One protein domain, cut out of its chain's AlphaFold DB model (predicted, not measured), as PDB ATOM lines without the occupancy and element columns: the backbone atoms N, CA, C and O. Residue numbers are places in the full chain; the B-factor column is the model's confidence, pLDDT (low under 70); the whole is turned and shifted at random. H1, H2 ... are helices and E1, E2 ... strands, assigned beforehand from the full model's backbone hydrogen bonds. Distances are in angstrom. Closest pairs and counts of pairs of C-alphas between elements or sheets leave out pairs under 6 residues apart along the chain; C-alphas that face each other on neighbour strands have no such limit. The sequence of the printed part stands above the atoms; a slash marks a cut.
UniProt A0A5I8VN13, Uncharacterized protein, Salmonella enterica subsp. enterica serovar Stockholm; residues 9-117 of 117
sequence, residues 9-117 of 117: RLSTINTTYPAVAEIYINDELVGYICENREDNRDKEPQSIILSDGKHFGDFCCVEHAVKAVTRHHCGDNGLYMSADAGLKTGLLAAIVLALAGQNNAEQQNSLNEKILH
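This is residues 9 to 117 of the 117 residues of an uncharacterized protein of Salmonella enterica subsp. enterica serovar Stockholm (UniProt A0A5I8VN13). A strongly twisted sheet of five antiparallel strands curls round one helix, H2, and a long helix, H3, begins over the same face of the sheet and then sticks out as a free arm with its residues 100 to 115. The body without residues 100 to 117 spans 32 by 28 by 23 A, and the arm makes the length of the whole. The printed part has 109 residues, with three named helices and five named strands along the chain as E1 E2 E3 H1 E4 E5 H2 H3; the sheet's order is E1 E2 E3 E4 E5. The class is mixed, helices and strands, in two layers, with H2 and H3 on one face of the sheet. The whole is only just loose, close to compact, with a radius of gyration of the C-alphas of 15.9 A, and elongated, spanning 53 by 33 by 25 A.

E1, residues 9 to 14, and E2, residues 20 to 25, form an antiparallel hairpin at 159 degrees, with N 11 and O 22 within hydrogen-bond range at 2.9 A. E3, residues 28 to 35, forms a hairpin with E2, N 23 and O 31 being 2.8 A apart. E1, E2 and E3 make a meander, each strand the antiparallel neighbour of the one before. H1, residues 38 to 41, only grazes the sheet with its residues 40 to 41. E4, residues 46 to 50, is antiparallel to E3, with N 34 and O 47 at 2.9 A. E5, residues 55 to 59, forms a hairpin with E4, with N 59 and O 46 at 2.7 A; E1 and E5 are the edge strands. The sheet curls round H2, residues 62 to 74; the closest C-alphas of H2 and E5 are those of Ala 65 and Phe 59, 5.5 A apart. H3, residues 91 to 115, is on the same face as H2, at a height over the sheet of 12.8 A. It lies over E2 and only just over E1, where 3 of its C-alphas fall, and runs across the strands, at 64 degrees to E2 on the local plane. The closest C-alphas of H3 and E1 are those of Ile 95 and Thr 12, 7.0 A apart. H2 and H3 are close but not clearly touching, about perpendicular at 89 degrees, with the C-alphas of Val 62 and Leu 91 closest at 6.0 A. Every O i to N i+4 pair is within hydrogen-bond range in H2 and H3; H1 is too short for such a pair.

E1 begins at C-alpha 9, (1.843, 39.627, -24.117). From first to last C-alpha, E3 measures 21.7 A, H2 17.9 A and H3 36.6 A. H3 begins at C-alpha 91, (-0.913, 44.142, -35.902), and ends at C-alpha 115, (-22.513, 20.021, -18.813).

The two C-alphas farthest apart are those of Asp 39 and His 117, 56.7 A. The printed part has no cut. The link from H2 to H3, residues 75 to 90, is long; the other links are tight. The mean pLDDT of the printed part is 78.4; residue 38 and residues 83 to 117 are under 70.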
ATOM      1  N   ARG A   9       3.279  39.394 -23.982       88.75
ATOM      2  CA  ARG A   9       1.843  39.627 -24.117       88.75
ATOM      3  C   ARG A   9       1.604  40.966 -24.793       88.75
ATOM      4  O   ARG A   9       2.155  41.979 -24.376       88.75
ATOM      5  N   LEU A  10       0.746  40.963 -25.809       88.44
ATOM      6  CA  LEU A  10       0.242  42.182 -26.434       88.44
ATOM      7  C   LEU A  10      -1.147  42.489 -25.872       88.44
ATOM      8  O   LEU A  10      -2.038  41.644 -25.956       88.44
ATOM      9  N   SER A  11      -1.337  43.673 -25.292       88.00
ATOM     10  CA  SER A  11      -2.640  44.126 -24.790       88.00
ATOM     11  C   SER A  11      -3.147  45.280 -25.641       88.00
ATOM     12  O   SER A  11      -2.503  46.317 -25.743       88.00
ATOM     13  N   THR A  12      -4.274  45.095 -26.320       86.75
ATOM     14  CA  THR A  12      -4.766  46.093 -27.278       86.75
ATOM     15  C   THR A  12      -5.340  47.308 -26.565       86.75
ATOM     16  O   THR A  12      -6.220  47.163 -25.723       86.75
ATOM     17  N   ILE A  13      -4.902  48.500 -26.975       86.50
ATOM     18  CA  ILE A  13      -5.496  49.776 -26.556       86.50
ATOM     19  C   ILE A  13      -6.570  50.200 -27.559       86.50
ATOM     20  O   ILE A  13      -7.669  50.595 -27.178       86.50
ATOM     21  N   ASN A  14      -6.247  50.134 -28.853       81.06
ATOM     22  CA  ASN A  14      -7.106  50.619 -29.926       81.06
ATOM     23  C   ASN A  14      -6.973  49.738 -31.175       81.06
ATOM     24  O   ASN A  14      -5.868  49.378 -31.577       81.06
ATOM     25  N   THR A  15      -8.105  49.436 -31.808       76.44
ATOM     26  CA  THR A  15      -8.202  48.700 -33.080       76.44
ATOM     27  C   THR A  15      -8.609  49.588 -34.258       76.44
ATOM     28  O   THR A  15      -8.649  49.130 -35.393       76.44
ATOM     29  N   THR A  16      -8.920  50.864 -34.032       79.25
ATOM     30  CA  THR A  16      -9.178  51.823 -35.113       79.25
ATOM     31  C   THR A  16      -7.858  52.409 -35.587       79.25
ATOM     32  O   THR A  16      -7.088  52.879 -34.759       79.25
ATOM     33  N   TYR A  17      -7.602  52.406 -36.898       76.94
ATOM     34  CA  TYR A  17      -6.326  52.871 -37.446       76.94
ATOM     35  C   TYR A  17      -5.910  54.263 -36.903       76.94
ATOM     36  O   TYR A  17      -6.722  55.194 -36.957       76.94
ATOM     37  N   PRO A  18      -4.654  54.425 -36.438       78.69
ATOM     38  CA  PRO A  18      -3.657  53.366 -36.276       78.69
ATOM     39  C   PRO A  18      -3.985  52.472 -35.073       78.69
ATOM     40  O   PRO A  18      -4.224  52.968 -33.968       78.69
ATOM     41  N   ALA A  19      -3.974  51.151 -35.277       86.94
ATOM     42  CA  ALA A  19      -4.093  50.228 -34.158       86.94
ATOM     43  C   ALA A  19      -2.864  50.332 -33.249       86.94
ATOM     44  O   ALA A  19      -1.744  50.551 -33.720       86.94
ATOM     45  N   VAL A  20      -3.089  50.174 -31.945       90.31
ATOM     46  CA  VAL A  20      -2.059  50.281 -30.906       90.31
ATOM     47  C   VAL A  20      -2.271  49.191 -29.865       90.31
ATOM     48  O   VAL A  20      -3.393  48.986 -29.389       90.31
ATOM     49  N   ALA A  21      -1.187  48.531 -29.471       92.06
ATOM     50  CA  ALA A  21      -1.158  47.599 -28.355       92.06
ATOM     51  C   ALA A  21       0.049  47.859 -27.446       92.06
ATOM     52  O   ALA A  21       1.126  48.229 -27.904       92.06
ATOM     53  N   GLU A  22      -0.135  47.638 -26.154       94.69
ATOM     54  CA  GLU A  22       0.918  47.561 -25.147       94.69
ATOM     55  C   GLU A  22       1.687  46.253 -25.287       94.69
ATOM     56  O   GLU A  22       1.099  45.206 -25.568       94.69
ATOM     57  N   ILE A  23       2.991  46.303 -25.041       94.44
ATOM     58  CA  ILE A  23       3.883  45.148 -25.032       94.44
ATOM     59  C   ILE A  23       4.310  44.904 -23.592       94.44
ATOM     60  O   ILE A  23       4.980  45.741 -22.984       94.44
ATOM     61  N   TYR A  24       3.953  43.738 -23.070       93.38
ATOM     62  CA  TYR A  24       4.398  43.264 -21.770       93.38
ATOM     63  C   TYR A  24       5.412  42.142 -21.943       93.38
ATOM     64  O   TYR A  24       5.157  41.201 -22.698       93.38
ATOM     65  N   ILE A  25       6.523  42.215 -21.217       92.00
ATOM     66  CA  ILE A  25       7.511  41.140 -21.110       92.00
ATOM     67  C   ILE A  25       7.606  40.754 -19.641       92.00
ATOM     68  O   ILE A  25       7.941  41.594 -18.816       92.00
ATOM     69  N   ASN A  26       7.300  39.495 -19.310       90.69
ATOM     70  CA  ASN A  26       7.252  39.013 -17.919       90.69
ATOM     71  C   ASN A  26       6.484  39.978 -16.984       90.69
ATOM     72  O   ASN A  26       6.966  40.331 -15.912       90.69
ATOM     73  N   ASP A  27       5.308  40.425 -17.437       89.50
ATOM     74  CA  ASP A  27       4.404  41.368 -16.755       89.50
ATOM     75  C   ASP A  27       4.897  42.822 -16.600       89.50
ATOM     76  O   ASP A  27       4.164  43.664 -16.079       89.50
ATOM     77  N   GLU A  28       6.068  43.172 -17.135       94.88
ATOM     78  CA  GLU A  28       6.549  44.554 -17.212       94.88
ATOM     79  C   GLU A  28       6.140  45.210 -18.536       94.88
ATOM     80  O   GLU A  28       6.335  44.634 -19.608       94.88
ATOM     81  N   LEU A  29       5.588  46.427 -18.479       95.06
ATOM     82  CA  LEU A  29       5.304  47.229 -19.670       95.06
ATOM     83  C   LEU A  29       6.615  47.761 -20.263       95.06
ATOM     84  O   LEU A  29       7.242  48.656 -19.698       95.06
ATOM     85  N   VAL A  30       6.991  47.260 -21.440       96.12
ATOM     86  CA  VAL A  30       8.248  47.644 -22.106       96.12
ATOM     87  C   VAL A  30       8.053  48.676 -23.215       96.12
ATOM     88  O   VAL A  30       9.005  49.333 -23.637       96.12
ATOM     89  N   GLY A  31       6.819  48.839 -23.692       96.31
ATOM     90  CA  GLY A  31       6.488  49.801 -24.732       96.31
ATOM     91  C   GLY A  31       5.177  49.486 -25.433       96.31
ATOM     92  O   GLY A  31       4.322  48.769 -24.917       96.31
ATOM     93  N   TYR A  32       5.045  50.022 -26.636       95.06
ATOM     94  CA  TYR A  32       3.854  49.969 -27.461       95.06
ATOM     95  C   TYR A  32       4.236  49.568 -28.880       95.06
ATOM     96  O   TYR A  32       5.258  50.012 -29.405       95.06
ATOM     97  N   ILE A  33       3.393  48.757 -29.508       93.31
ATOM     98  CA  ILE A  33       3.427  48.500 -30.943       93.31
ATOM     99  C   ILE A  33       2.250  49.220 -31.593       93.31
ATOM    100  O   ILE A  33       1.117  49.135 -31.113       93.31
ATOM    101  N   CYS A  34       2.513  49.941 -32.676       91.56
ATOM    102  CA  CYS A  34       1.491  50.652 -33.428       91.56
ATOM    103  C   CYS A  34       1.657  50.469 -34.933       91.56
ATOM    104  O   CYS A  34       2.741  50.174 -35.436       91.56
ATOM    105  N   GLU A  35       0.559  50.645 -35.661       88.88
ATOM    106  CA  GLU A  35       0.614  50.669 -37.117       88.88
ATOM    107  C   GLU A  35       1.289  51.943 -37.624       88.88
ATOM    108  O   GLU A  35       0.955  53.058 -37.215       88.88
ATOM    109  N   ASN A  36       2.224  51.764 -38.554       84.75
ATOM    110  CA  ASN A  36       2.971  52.857 -39.148       84.75
ATOM    111  C   ASN A  36       2.103  53.688 -40.114       84.75
ATOM    112  O   ASN A  36       1.069  53.234 -40.627       84.75
ATOM    113  N   ARG A  37       2.527  54.932 -40.360       76.56
ATOM    114  CA  ARG A  37       1.845  55.861 -41.277       76.56
ATOM    115  C   ARG A  37       2.098  55.493 -42.740       76.56
ATOM    116  O   ARG A  37       3.033  54.754 -43.043       76.56
ATOM    117  N   GLU A  38       1.240  56.003 -43.625       69.38
ATOM    118  CA  GLU A  38       1.126  55.606 -45.040       69.38
ATOM    119  C   GLU A  38       2.474  55.501 -45.773       69.38
ATOM    120  O   GLU A  38       2.674  54.542 -46.513       69.38
ATOM    121  N   ASP A  39       3.432  56.387 -45.488       71.69
ATOM    122  CA  ASP A  39       4.729  56.433 -46.176       71.69
ATOM    123  C   ASP A  39       5.615  55.187 -45.959       71.69
ATOM    124  O   ASP A  39       6.349  54.786 -46.863       71.69
ATOM    125  N   ASN A  40       5.545  54.555 -44.778       72.44
ATOM    126  CA  ASN A  40       6.346  53.370 -44.427       72.44
ATOM    127  C   ASN A  40       5.501  52.096 -44.263       72.44
ATOM    128  O   ASN A  40       6.048  51.011 -44.055       72.44
ATOM    129  N   ARG A  41       4.173  52.204 -44.396       75.12
ATOM    130  CA  ARG A  41       3.216  51.122 -44.128       75.12
ATOM    131  C   ARG A  41       3.458  49.866 -44.966       75.12
ATOM    132  O   ARG A  41       3.300  48.764 -44.454       75.12
ATOM    133  N   ASP A  42       3.853  50.009 -46.226       78.50
ATOM    134  CA  ASP A  42       3.999  48.854 -47.126       78.50
ATOM    135  C   ASP A  42       5.273  48.039 -46.871       78.50
ATOM    136  O   ASP A  42       5.321  46.844 -47.163       78.50
ATOM    137  N   LYS A  43       6.318  48.674 -46.332       83.56
ATOM    138  CA  LYS A  43       7.610  48.023 -46.062       83.56
ATOM    139  C   LYS A  43       7.734  47.605 -44.604       83.56
ATOM    140  O   LYS A  43       8.156  46.488 -44.308       83.56
ATOM    141  N   GLU A  44       7.364  48.508 -43.705       88.69
ATOM    142  CA  GLU A  44       7.562  48.392 -42.266       88.69
ATOM    143  C   GLU A  44       6.300  48.874 -41.527       88.69
ATOM    144  O   GLU A  44       6.293  49.933 -40.892       88.69
ATOM    145  N   PRO A  45       5.191  48.109 -41.622       88.19
ATOM    146  CA  PRO A  45       3.893  48.494 -41.078       88.19
ATOM    147  C   PRO A  45       3.850  48.574 -39.555       88.19
ATOM    148  O   PRO A  45       2.843  49.035 -39.029       88.19
ATOM    149  N   GLN A  46       4.862  48.075 -38.846       90.88
ATOM    150  CA  GLN A  46       4.863  47.993 -37.388       90.88
ATOM    151  C   GLN A  46       5.910  48.923 -36.809       90.88
ATOM    152  O   GLN A  46       7.080  48.781 -37.130       90.88
ATOM    153  N   SER A  47       5.507  49.826 -35.927       93.25
ATOM    154  CA  SER A  47       6.414  50.724 -35.222       93.25
ATOM    155  C   SER A  47       6.418  50.407 -33.733       93.25
ATOM    156  O   SER A  47       5.376  50.072 -33.166       93.25
ATOM    157  N   ILE A  48       7.589  50.487 -33.103       95.12
ATOM    158  CA  ILE A  48       7.750  50.292 -31.659       95.12
ATOM    159  C   ILE A  48       8.104  51.618 -30.999       95.12
ATOM    160  O   ILE A  48       9.084  52.273 -31.369       95.12
ATOM    161  N   ILE A  49       7.340  51.969 -29.970       96.12
ATOM    162  CA  ILE A  49       7.590  53.104 -29.085       96.12
ATOM    163  C   ILE A  49       7.898  52.549 -27.694       96.12
ATOM    164  O   ILE A  49       7.092  51.805 -27.141       96.12
ATOM    165  N   LEU A  50       9.060  52.870 -27.130       96.69
ATOM    166  CA  LEU A  50       9.434  52.437 -25.780       96.69
ATOM    167  C   LEU A  50       8.581  53.147 -24.718       96.69
ATOM    168  O   LEU A  50       7.940  54.164 -24.988       96.69
ATOM    169  N   SER A  51       8.589  52.631 -23.489       94.00
ATOM    170  CA  SER A  51       7.844  53.214 -22.361       94.00
ATOM    171  C   SER A  51       8.274  54.646 -21.994       94.00
ATOM    172  O   SER A  51       7.492  55.382 -21.399       94.00
ATOM    173  N   ASP A  52       9.473  55.076 -22.399       94.19
ATOM    174  CA  ASP A  52       9.965  56.456 -22.272       94.19
ATOM    175  C   ASP A  52       9.510  57.389 -23.418       94.19
ATOM    176  O   ASP A  52       9.853  58.572 -23.438       94.19
ATOM    177  N   GLY A  53       8.734  56.871 -24.375       93.25
ATOM    178  CA  GLY A  53       8.241  57.597 -25.546       93.25
ATOM    179  C   GLY A  53       9.207  57.630 -26.733       93.25
ATOM    180  O   GLY A  53       8.881  58.224 -27.763       93.25
ATOM    181  N   LYS A  54      10.387  57.004 -26.639       95.81
ATOM    182  CA  LYS A  54      11.358  56.968 -27.737       95.81
ATOM    183  C   LYS A  54      10.924  55.998 -28.837       95.81
ATOM    184  O   LYS A  54      10.564  54.852 -28.573       95.81
ATOM    185  N   HIS A  55      11.047  56.430 -30.093       95.06
ATOM    186  CA  HIS A  55      10.921  55.538 -31.249       95.06
ATOM    187  C   HIS A  55      12.095  54.557 -31.282       95.06
ATOM    188  O   HIS A  55      13.260  54.957 -31.336       95.06
ATOM    189  N   PHE A  56      11.778  53.268 -31.198       95.75
ATOM    190  CA  PHE A  56      12.762  52.190 -31.194       95.75
ATOM    191  C   PHE A  56      13.122  51.748 -32.612       95.75
ATOM    192  O   PHE A  56      14.291  51.504 -32.905       95.75
ATOM    193  N   GLY A  57      12.119  51.655 -33.485       94.50
ATOM    194  CA  GLY A  57      12.295  51.251 -34.871       94.50
ATOM    195  C   GLY A  57      10.993  50.815 -35.525       94.50
ATOM    196  O   GLY A  57       9.967  50.647 -34.857       94.50
ATOM    197  N   ASP A  58      11.080  50.615 -36.837       93.69
ATOM    198  CA  ASP A  58      10.001  50.107 -37.673       93.69
ATOM    199  C   ASP A  58      10.343  48.696 -38.171       93.69
ATOM    200  O   ASP A  58      11.509  48.320 -38.288       93.69
ATOM    201  N   PHE A  59       9.318  47.877 -38.402       91.50
ATOM    202  CA  PHE A  59       9.458  46.451 -38.657       91.50
ATOM    203  C   PHE A  59       8.416  45.946 -39.652       91.50
ATOM    204  O   PHE A  59       7.266  46.391 -39.688       91.50
ATOM    205  N   CYS A  60       8.806  44.933 -40.425       88.88
ATOM    206  CA  CYS A  60       7.954  44.330 -41.447       88.88
ATOM    207  C   CYS A  60       6.760  43.533 -40.880       88.88
ATOM    208  O   CYS A  60       5.773  43.324 -41.581       88.88
ATOM    209  N   CYS A  61       6.824  43.078 -39.623       86.81
ATOM    210  CA  CYS A  61       5.739  42.354 -38.956       86.81
ATOM    211  C   CYS A  61       5.847  42.424 -37.426       86.81
ATOM    212  O   CYS A  61       6.889  42.792 -36.879       86.81
ATOM    213  N   VAL A  62       4.769  42.026 -36.741       87.31
ATOM    214  CA  VAL A  62       4.691  42.019 -35.270       87.31
ATOM    215  C   VAL A  62       5.764  41.110 -34.676       87.31
ATOM    216  O   VAL A  62       6.399  41.479 -33.696       87.31
ATOM    217  N   GLU A  63       6.023  39.952 -35.292       87.31
ATOM    218  CA  GLU A  63       7.035  39.013 -34.802       87.31
ATOM    219  C   GLU A  63       8.438  39.632 -34.741       87.31
ATOM    220  O   GLU A  63       9.118  39.517 -33.720       87.31
ATOM    221  N   HIS A  64       8.886  40.287 -35.816       89.81
ATOM    222  CA  HIS A  64      10.211  40.909 -35.841       89.81
ATOM    223  C   HIS A  64      10.302  42.082 -34.866       89.81
ATOM    224  O   HIS A  64      11.320  42.219 -34.188       89.81
ATOM    225  N   ALA A  65       9.229  42.865 -34.749       91.62
ATOM    226  CA  ALA A  65       9.143  43.961 -33.796       91.62
ATOM    227  C   ALA A  65       9.271  43.458 -32.349       91.62
ATOM    228  O   ALA A  65      10.122  43.928 -31.591       91.62
ATOM    229  N   VAL A  66       8.493  42.430 -31.994       90.94
ATOM    230  CA  VAL A  66       8.506  41.801 -30.668       90.94
ATOM    231  C   VAL A  66       9.868  41.177 -30.364       90.94
ATOM    232  O   VAL A  66      10.436  41.437 -29.311       90.94
ATOM    233  N   LYS A  67      10.458  40.408 -31.286       90.31
ATOM    234  CA  LYS A  67      11.797  39.825 -31.077       90.31
ATOM    235  C   LYS A  67      12.861  40.898 -30.842       90.31
ATOM    236  O   LYS A  67      13.727  40.720 -29.988       90.31
ATOM    237  N   ALA A  68      12.802  42.001 -31.589       92.25
ATOM    238  CA  ALA A  68      13.758  43.091 -31.460       92.25
ATOM    239  C   ALA A  68      13.630  43.813 -30.110       92.25
ATOM    240  O   ALA A  68      14.645  44.006 -29.436       92.25
ATOM    241  N   VAL A  69      12.408  44.157 -29.684       93.69
ATOM    242  CA  VAL A  69      12.189  44.824 -28.390       93.69
ATOM    243  C   VAL A  69      12.481  43.891 -27.213       93.69
ATOM    244  O   VAL A  69      13.082  44.330 -26.237       93.69
ATOM    245  N   THR A  70      12.176  42.593 -27.318       92.00
ATOM    246  CA  THR A  70      12.523  41.618 -26.274       92.00
ATOM    247  C   THR A  70      14.028  41.491 -26.113       92.00
ATOM    248  O   THR A  70      14.527  41.582 -24.995       92.00
ATOM    249  N   ARG A  71      14.776  41.375 -27.217       91.69
ATOM    250  CA  ARG A  71      16.243  41.353 -27.164       91.69
ATOM    251  C   ARG A  71      16.805  42.621 -26.522       91.69
ATOM    252  O   ARG A  71      17.747  42.545 -25.736       91.69
ATOM    253  N   HIS A  72      16.236  43.779 -26.858       93.00
ATOM    254  CA  HIS A  72      16.634  45.052 -26.267       93.00
ATOM    255  C   HIS A  72      16.384  45.083 -24.755       93.00
ATOM    256  O   HIS A  72      17.297  45.415 -24.003       93.00
ATOM    257  N   HIS A  73      15.189  44.688 -24.317       92.62
ATOM    258  CA  HIS A  73      14.795  44.688 -22.911       92.62
ATOM    259  C   HIS A  73      15.596  43.679 -22.071       92.62
ATOM    260  O   HIS A  73      16.069  44.012 -20.990       92.62
ATOM    261  N   CYS A  74      15.818  42.463 -22.580       89.31
ATOM    262  CA  CYS A  74      16.602  41.442 -21.882       89.31
ATOM    263  C   CYS A  74      18.117  41.717 -21.901       89.31
ATOM    264  O   CYS A  74      18.860  41.078 -21.155       89.31
ATOM    265  N   GLY A  75      18.590  42.650 -22.739       88.00
ATOM    266  CA  GLY A  75      19.998  43.045 -22.807       88.00
ATOM    267  C   GLY A  75      20.934  41.927 -23.274       88.00
ATOM    268  O   GLY A  75      22.107  41.917 -22.904       88.00
ATOM    269  N   ASP A  76      20.429  40.973 -24.063       84.25
ATOM    270  CA  ASP A  76      21.171  39.775 -24.452       84.25
ATOM    271  C   ASP A  76      21.348  39.600 -25.973       84.25
ATOM    272  O   ASP A  76      20.862  40.360 -26.816       84.25
ATOM    273  N   ASN A  77      22.128  38.579 -26.331       79.94
ATOM    274  CA  ASN A  77      22.321  38.124 -27.708       79.94
ATOM    275  C   ASN A  77      21.625  36.775 -27.948       79.94
ATOM    276  O   ASN A  77      22.103  35.966 -28.744       79.94
ATOM    277  N   GLY A  78      20.539  36.510 -27.217       77.75
ATOM    278  CA  GLY A  78      19.776  35.275 -27.323       77.75
ATOM    279  C   GLY A  78      19.137  35.101 -28.701       77.75
ATOM    280  O   GLY A  78      18.835  36.068 -29.405       77.75
ATOM    281  N   LEU A  79      18.919  33.843 -29.092       80.62
ATOM    282  CA  LEU A  79      18.088  33.515 -30.246       80.62
ATOM    283  C   LEU A  79      16.638  33.371 -29.776       80.62
ATOM    284  O   LEU A  79      16.330  32.483 -28.983       80.62
ATOM    285  N   TYR A  80      15.752  34.220 -30.290       80.69
ATOM    286  CA  TYR A  80      14.341  34.232 -29.911       80.69
ATOM    287  C   TYR A  80      13.509  33.452 -30.923       80.69
ATOM    288  O   TYR A  80      13.441  33.801 -32.105       80.69
ATOM    289  N   MET A  81      12.848  32.404 -30.443       77.38
ATOM    290  CA  MET A  81      11.937  31.579 -31.229       77.38
ATOM    291  C   MET A  81      10.514  31.774 -30.712       77.38
ATOM    292  O   MET A  81      10.256  31.617 -29.522       77.38
ATOM    293  N   SER A  82       9.595  32.123 -31.610       73.44
ATOM    294  CA  SER A  82       8.170  32.199 -31.296       73.44
ATOM    295  C   SER A  82       7.626  30.777 -31.179       73.44
ATOM    296  O   SER A  82       7.813  29.979 -32.096       73.44
ATOM    297  N   ALA A  83       6.951  30.457 -30.075       66.06
ATOM    298  CA  ALA A  83       6.249  29.178 -29.944       66.06
ATOM    299  C   ALA A  83       5.016  29.100 -30.867       66.06
ATOM    300  O   ALA A  83       4.588  28.006 -31.225       66.06
ATOM    301  N   ASP A  84       4.485  30.257 -31.279       59.72
ATOM    302  CA  ASP A  84       3.280  30.372 -32.092       59.72
ATOM    303  C   ASP A  84       3.597  30.965 -33.475       59.72
ATOM    304  O   ASP A  84       4.122  32.075 -33.596       59.72
ATOM    305  N   ALA A  85       3.308  30.205 -34.534       44.88
ATOM    306  CA  ALA A  85       3.596  30.580 -35.922       44.88
ATOM    307  C   ALA A  85       2.605  31.615 -36.501       44.88
ATOM    308  O   ALA A  85       2.767  32.047 -37.647       44.88
ATOM    309  N   GLY A  86       1.578  32.007 -35.735       51.38
ATOM    310  CA  GLY A  86       0.479  32.866 -36.186       51.38
ATOM    311  C   GLY A  86       0.798  34.361 -36.304       51.38
ATOM    312  O   GLY A  86       0.044  35.092 -36.941       51.38
ATOM    313  N   LEU A  87       1.924  34.838 -35.763       56.88
ATOM    314  CA  LEU A  87       2.232  36.277 -35.657       56.88
ATOM    315  C   LEU A  87       2.840  36.909 -36.928       56.88
ATOM    316  O   LEU A  87       3.488  37.958 -36.872       56.88
ATOM    317  N   LYS A  88       2.663  36.263 -38.088       54.84
ATOM    318  CA  LYS A  88       3.106  36.782 -39.397       54.84
ATOM    319  C   LYS A  88       2.137  37.792 -40.014       54.84
ATOM    320  O   LYS A  88       2.448  38.380 -41.045       54.84
ATOM    321  N   THR A  89       0.963  37.973 -39.421       59.66
ATOM    322  CA  THR A  89      -0.050  38.926 -39.871       59.66
ATOM    323  C   THR A  89       0.220  40.314 -39.268       59.66
ATOM    324  O   THR A  89       0.874  40.438 -38.232       59.66
ATOM    325  N   GLY A  90      -0.207  41.389 -39.943       63.97
ATOM    326  CA  GLY A  90      -0.068  42.755 -39.412       63.97
ATOM    327  C   GLY A  90      -0.783  42.925 -38.064       63.97
ATOM    328  O   GLY A  90      -1.680  42.141 -37.752       63.97
ATOM    329  N   LEU A  91      -0.417  43.944 -37.275       66.50
ATOM    330  CA  LEU A  91      -0.913  44.142 -35.902       66.50
ATOM    331  C   LEU A  91      -2.432  44.054 -35.779       66.50
ATOM    332  O   LEU A  91      -2.921  43.353 -34.900       66.50
ATOM    333  N   LEU A  92      -3.176  44.669 -36.698       63.75
ATOM    334  CA  LEU A  92      -4.634  44.562 -36.720       63.75
ATOM    335  C   LEU A  92      -5.132  43.119 -36.822       63.75
ATOM    336  O   LEU A  92      -5.979  42.690 -36.044       63.75
ATOM    337  N   ALA A  93      -4.593  42.356 -37.766       63.97
ATOM    338  CA  ALA A  93      -4.988  40.971 -37.979       63.97
ATOM    339  C   ALA A  93      -4.542  40.067 -36.820       63.97
ATOM    340  O   ALA A  93      -5.300  39.185 -36.419       63.97
ATOM    341  N   ALA A  94      -3.360  40.309 -36.245       64.94
ATOM    342  CA  ALA A  94      -2.882  39.600 -35.061       64.94
ATOM    343  C   ALA A  94      -3.775  39.866 -33.836       64.94
ATOM    344  O   ALA A  94      -4.146  38.927 -33.136       64.94
ATOM    345  N   ILE A  95      -4.187  41.121 -33.621       66.19
ATOM    346  CA  ILE A  95      -5.117  41.503 -32.550       66.19
ATOM    347  C   ILE A  95      -6.485  40.853 -32.760       66.19
ATOM    348  O   ILE A  95      -7.020  40.242 -31.841       66.19
ATOM    349  N   VAL A  96      -7.051  40.950 -33.966       63.62
ATOM    350  CA  VAL A  96      -8.360  40.354 -34.275       63.62
ATOM    351  C   VAL A  96      -8.334  38.842 -34.051       63.62
ATOM    352  O   VAL A  96      -9.270  38.298 -33.469       63.62
ATOM    353  N   LEU A  97      -7.257  38.163 -34.454       65.12
ATOM    354  CA  LEU A  97      -7.106  36.725 -34.239       65.12
ATOM    355  C   LEU A  97      -6.961  36.380 -32.748       65.12
ATOM    356  O   LEU A  97      -7.577  35.420 -32.289       65.12
ATOM    357  N   ALA A  98      -6.207  37.176 -31.983       62.31
ATOM    358  CA  ALA A  98      -6.062  36.999 -30.538       62.31
ATOM    359  C   ALA A  98      -7.401  37.176 -29.800       62.31
ATOM    360  O   ALA A  98      -7.771  36.330 -28.988       62.31
ATOM    361  N   LEU A  99      -8.167  38.218 -30.139       60.47
ATOM    362  CA  LEU A  99      -9.503  38.456 -29.582       60.47
ATOM    363  C   LEU A  99     -10.487  37.343 -29.972       60.47
ATOM    364  O   LEU A  99     -11.256  36.870 -29.137       60.47
ATOM    365  N   ALA A 100     -10.445  36.874 -31.223       61.84
ATOM    366  CA  ALA A 100     -11.254  35.740 -31.658       61.84
ATOM    367  C   ALA A 100     -10.896  34.462 -30.879       61.84
ATOM    368  O   ALA A 100     -11.793  33.738 -30.453       61.84
ATOM    369  N   GLY A 101      -9.610  34.196 -30.641       58.25
ATOM    370  CA  GLY A 101      -9.151  33.058 -29.840       58.25
ATOM    371  C   GLY A 101      -9.636  33.101 -28.388       58.25
ATOM    372  O   GLY A 101     -10.090  32.078 -27.873       58.25
ATOM    373  N   GLN A 102      -9.616  34.276 -27.748       57.78
ATOM    374  CA  GLN A 102     -10.126  34.447 -26.380       57.78
ATOM    375  C   GLN A 102     -11.634  34.180 -26.281       57.78
ATOM    376  O   GLN A 102     -12.053  33.419 -25.411       57.78
ATOM    377  N   ASN A 103     -12.432  34.692 -27.224       54.03
ATOM    378  CA  ASN A 103     -13.879  34.441 -27.256       54.03
ATOM    379  C   ASN A 103     -14.214  32.943 -27.383       54.03
ATOM    380  O   ASN A 103     -15.142  32.452 -26.743       54.03
ATOM    381  N   ASN A 104     -13.444  32.201 -28.190       53.78
ATOM    382  CA  ASN A 104     -13.634  30.756 -28.340       53.78
ATOM    383  C   ASN A 104     -13.276  29.996 -27.049       53.78
ATOM    384  O   ASN A 104     -14.002  29.082 -26.657       53.78
ATOM    385  N   ALA A 105     -12.200  30.389 -26.360       55.00
ATOM    386  CA  ALA A 105     -11.788  29.776 -25.096       55.00
ATOM    387  C   ALA A 105     -12.798  30.029 -23.957       55.00
ATOM    388  O   ALA A 105     -13.114  29.112 -23.194       55.00
ATOM    389  N   GLU A 106     -13.357  31.240 -23.866       57.34
ATOM    390  CA  GLU A 106     -14.394  31.581 -22.882       57.34
ATOM    391  C   GLU A 106     -15.716  30.839 -23.145       57.34
ATOM    392  O   GLU A 106     -16.326  30.309 -22.210       57.34
ATOM    393  N   GLN A 107     -16.136  30.712 -24.411       53.78
ATOM    394  CA  GLN A 107     -17.316  29.913 -24.768       53.78
ATOM    395  C   GLN A 107     -17.154  28.436 -24.401       53.78
ATOM    396  O   GLN A 107     -18.101  27.814 -23.918       53.78
ATOM    397  N   GLN A 108     -15.966  27.870 -24.607       52.81
ATOM    398  CA  GLN A 108     -15.711  26.454 -24.357       52.81
ATOM    399  C   GLN A 108     -15.672  26.122 -22.857       52.81
ATOM    400  O   GLN A 108     -16.198  25.085 -22.450       52.81
ATOM    401  N   ASN A 109     -15.160  27.033 -22.020       54.91
ATOM    402  CA  ASN A 109     -15.259  26.914 -20.561       54.91
ATOM    403  C   ASN A 109     -16.710  27.026 -20.069       54.91
ATOM    404  O   ASN A 109     -17.148  26.183 -19.289       54.91
ATOM    405  N   SER A 110     -17.493  27.979 -20.588       54.16
ATOM    406  CA  SER A 110     -18.911  28.124 -20.219       54.16
ATOM    407  C   SER A 110     -19.762  26.902 -20.604       54.16
ATOM    408  O   SER A 110     -20.688  26.529 -19.879       54.16
ATOM    409  N   LEU A 111     -19.458  26.256 -21.734       54.00
ATOM    410  CA  LEU A 111     -20.117  25.011 -22.142       54.00
ATOM    411  C   LEU A 111     -19.753  23.837 -21.228       54.00
ATOM    412  O   LEU A 111     -20.647  23.093 -20.834       54.00
ATOM    413  N   ASN A 112     -18.481  23.686 -20.859       55.19
ATOM    414  CA  ASN A 112     -18.053  22.611 -19.962       55.19
ATOM    415  C   ASN A 112     -18.652  22.749 -18.554       55.19
ATOM    416  O   ASN A 112     -19.066  21.747 -17.974       55.19
ATOM    417  N   GLU A 113     -18.781  23.970 -18.028       59.38
ATOM    418  CA  GLU A 113     -19.437  24.215 -16.734       59.38
ATOM    419  C   GLU A 113     -20.939  23.894 -16.760       59.38
ATOM    420  O   GLU A 113     -21.481  23.397 -15.777       59.38
ATOM    421  N   LYS A 114     -21.621  24.106 -17.894       58.38
ATOM    422  CA  LYS A 114     -23.049  23.770 -18.051       58.38
ATOM    423  C   LYS A 114     -23.335  22.278 -18.218       58.38
ATOM    424  O   LYS A 114     -24.476  21.881 -18.033       58.38
ATOM    425  N   ILE A 115     -22.349  21.473 -18.609       58.72
ATOM    426  CA  ILE A 115     -22.513  20.021 -18.813       58.72
ATOM    427  C   ILE A 115     -22.250  19.241 -17.510       58.72
ATOM    428  O   ILE A 115     -22.673  18.095 -17.382       58.72
ATOM    429  N   LEU A 116     -21.574  19.857 -16.532       53.66
ATOM    430  CA  LEU A 116     -21.270  19.260 -15.225       53.66
ATOM    431  C   LEU A 116     -22.329  19.518 -14.131       53.66
ATOM    432  O   LEU A 116     -22.146  19.053 -13.004       53.66
ATOM    433  N   HIS A 117     -23.423  20.215 -14.453       44.69
ATOM    434  CA  HIS A 117     -24.577  20.455 -13.577       44.69
ATOM    435  C   HIS A 117     -25.845  19.812 -14.140       44.69
ATOM    436  O   HIS A 117     -26.700  19.423 -13.313       44.69
TER     437      HIS A 117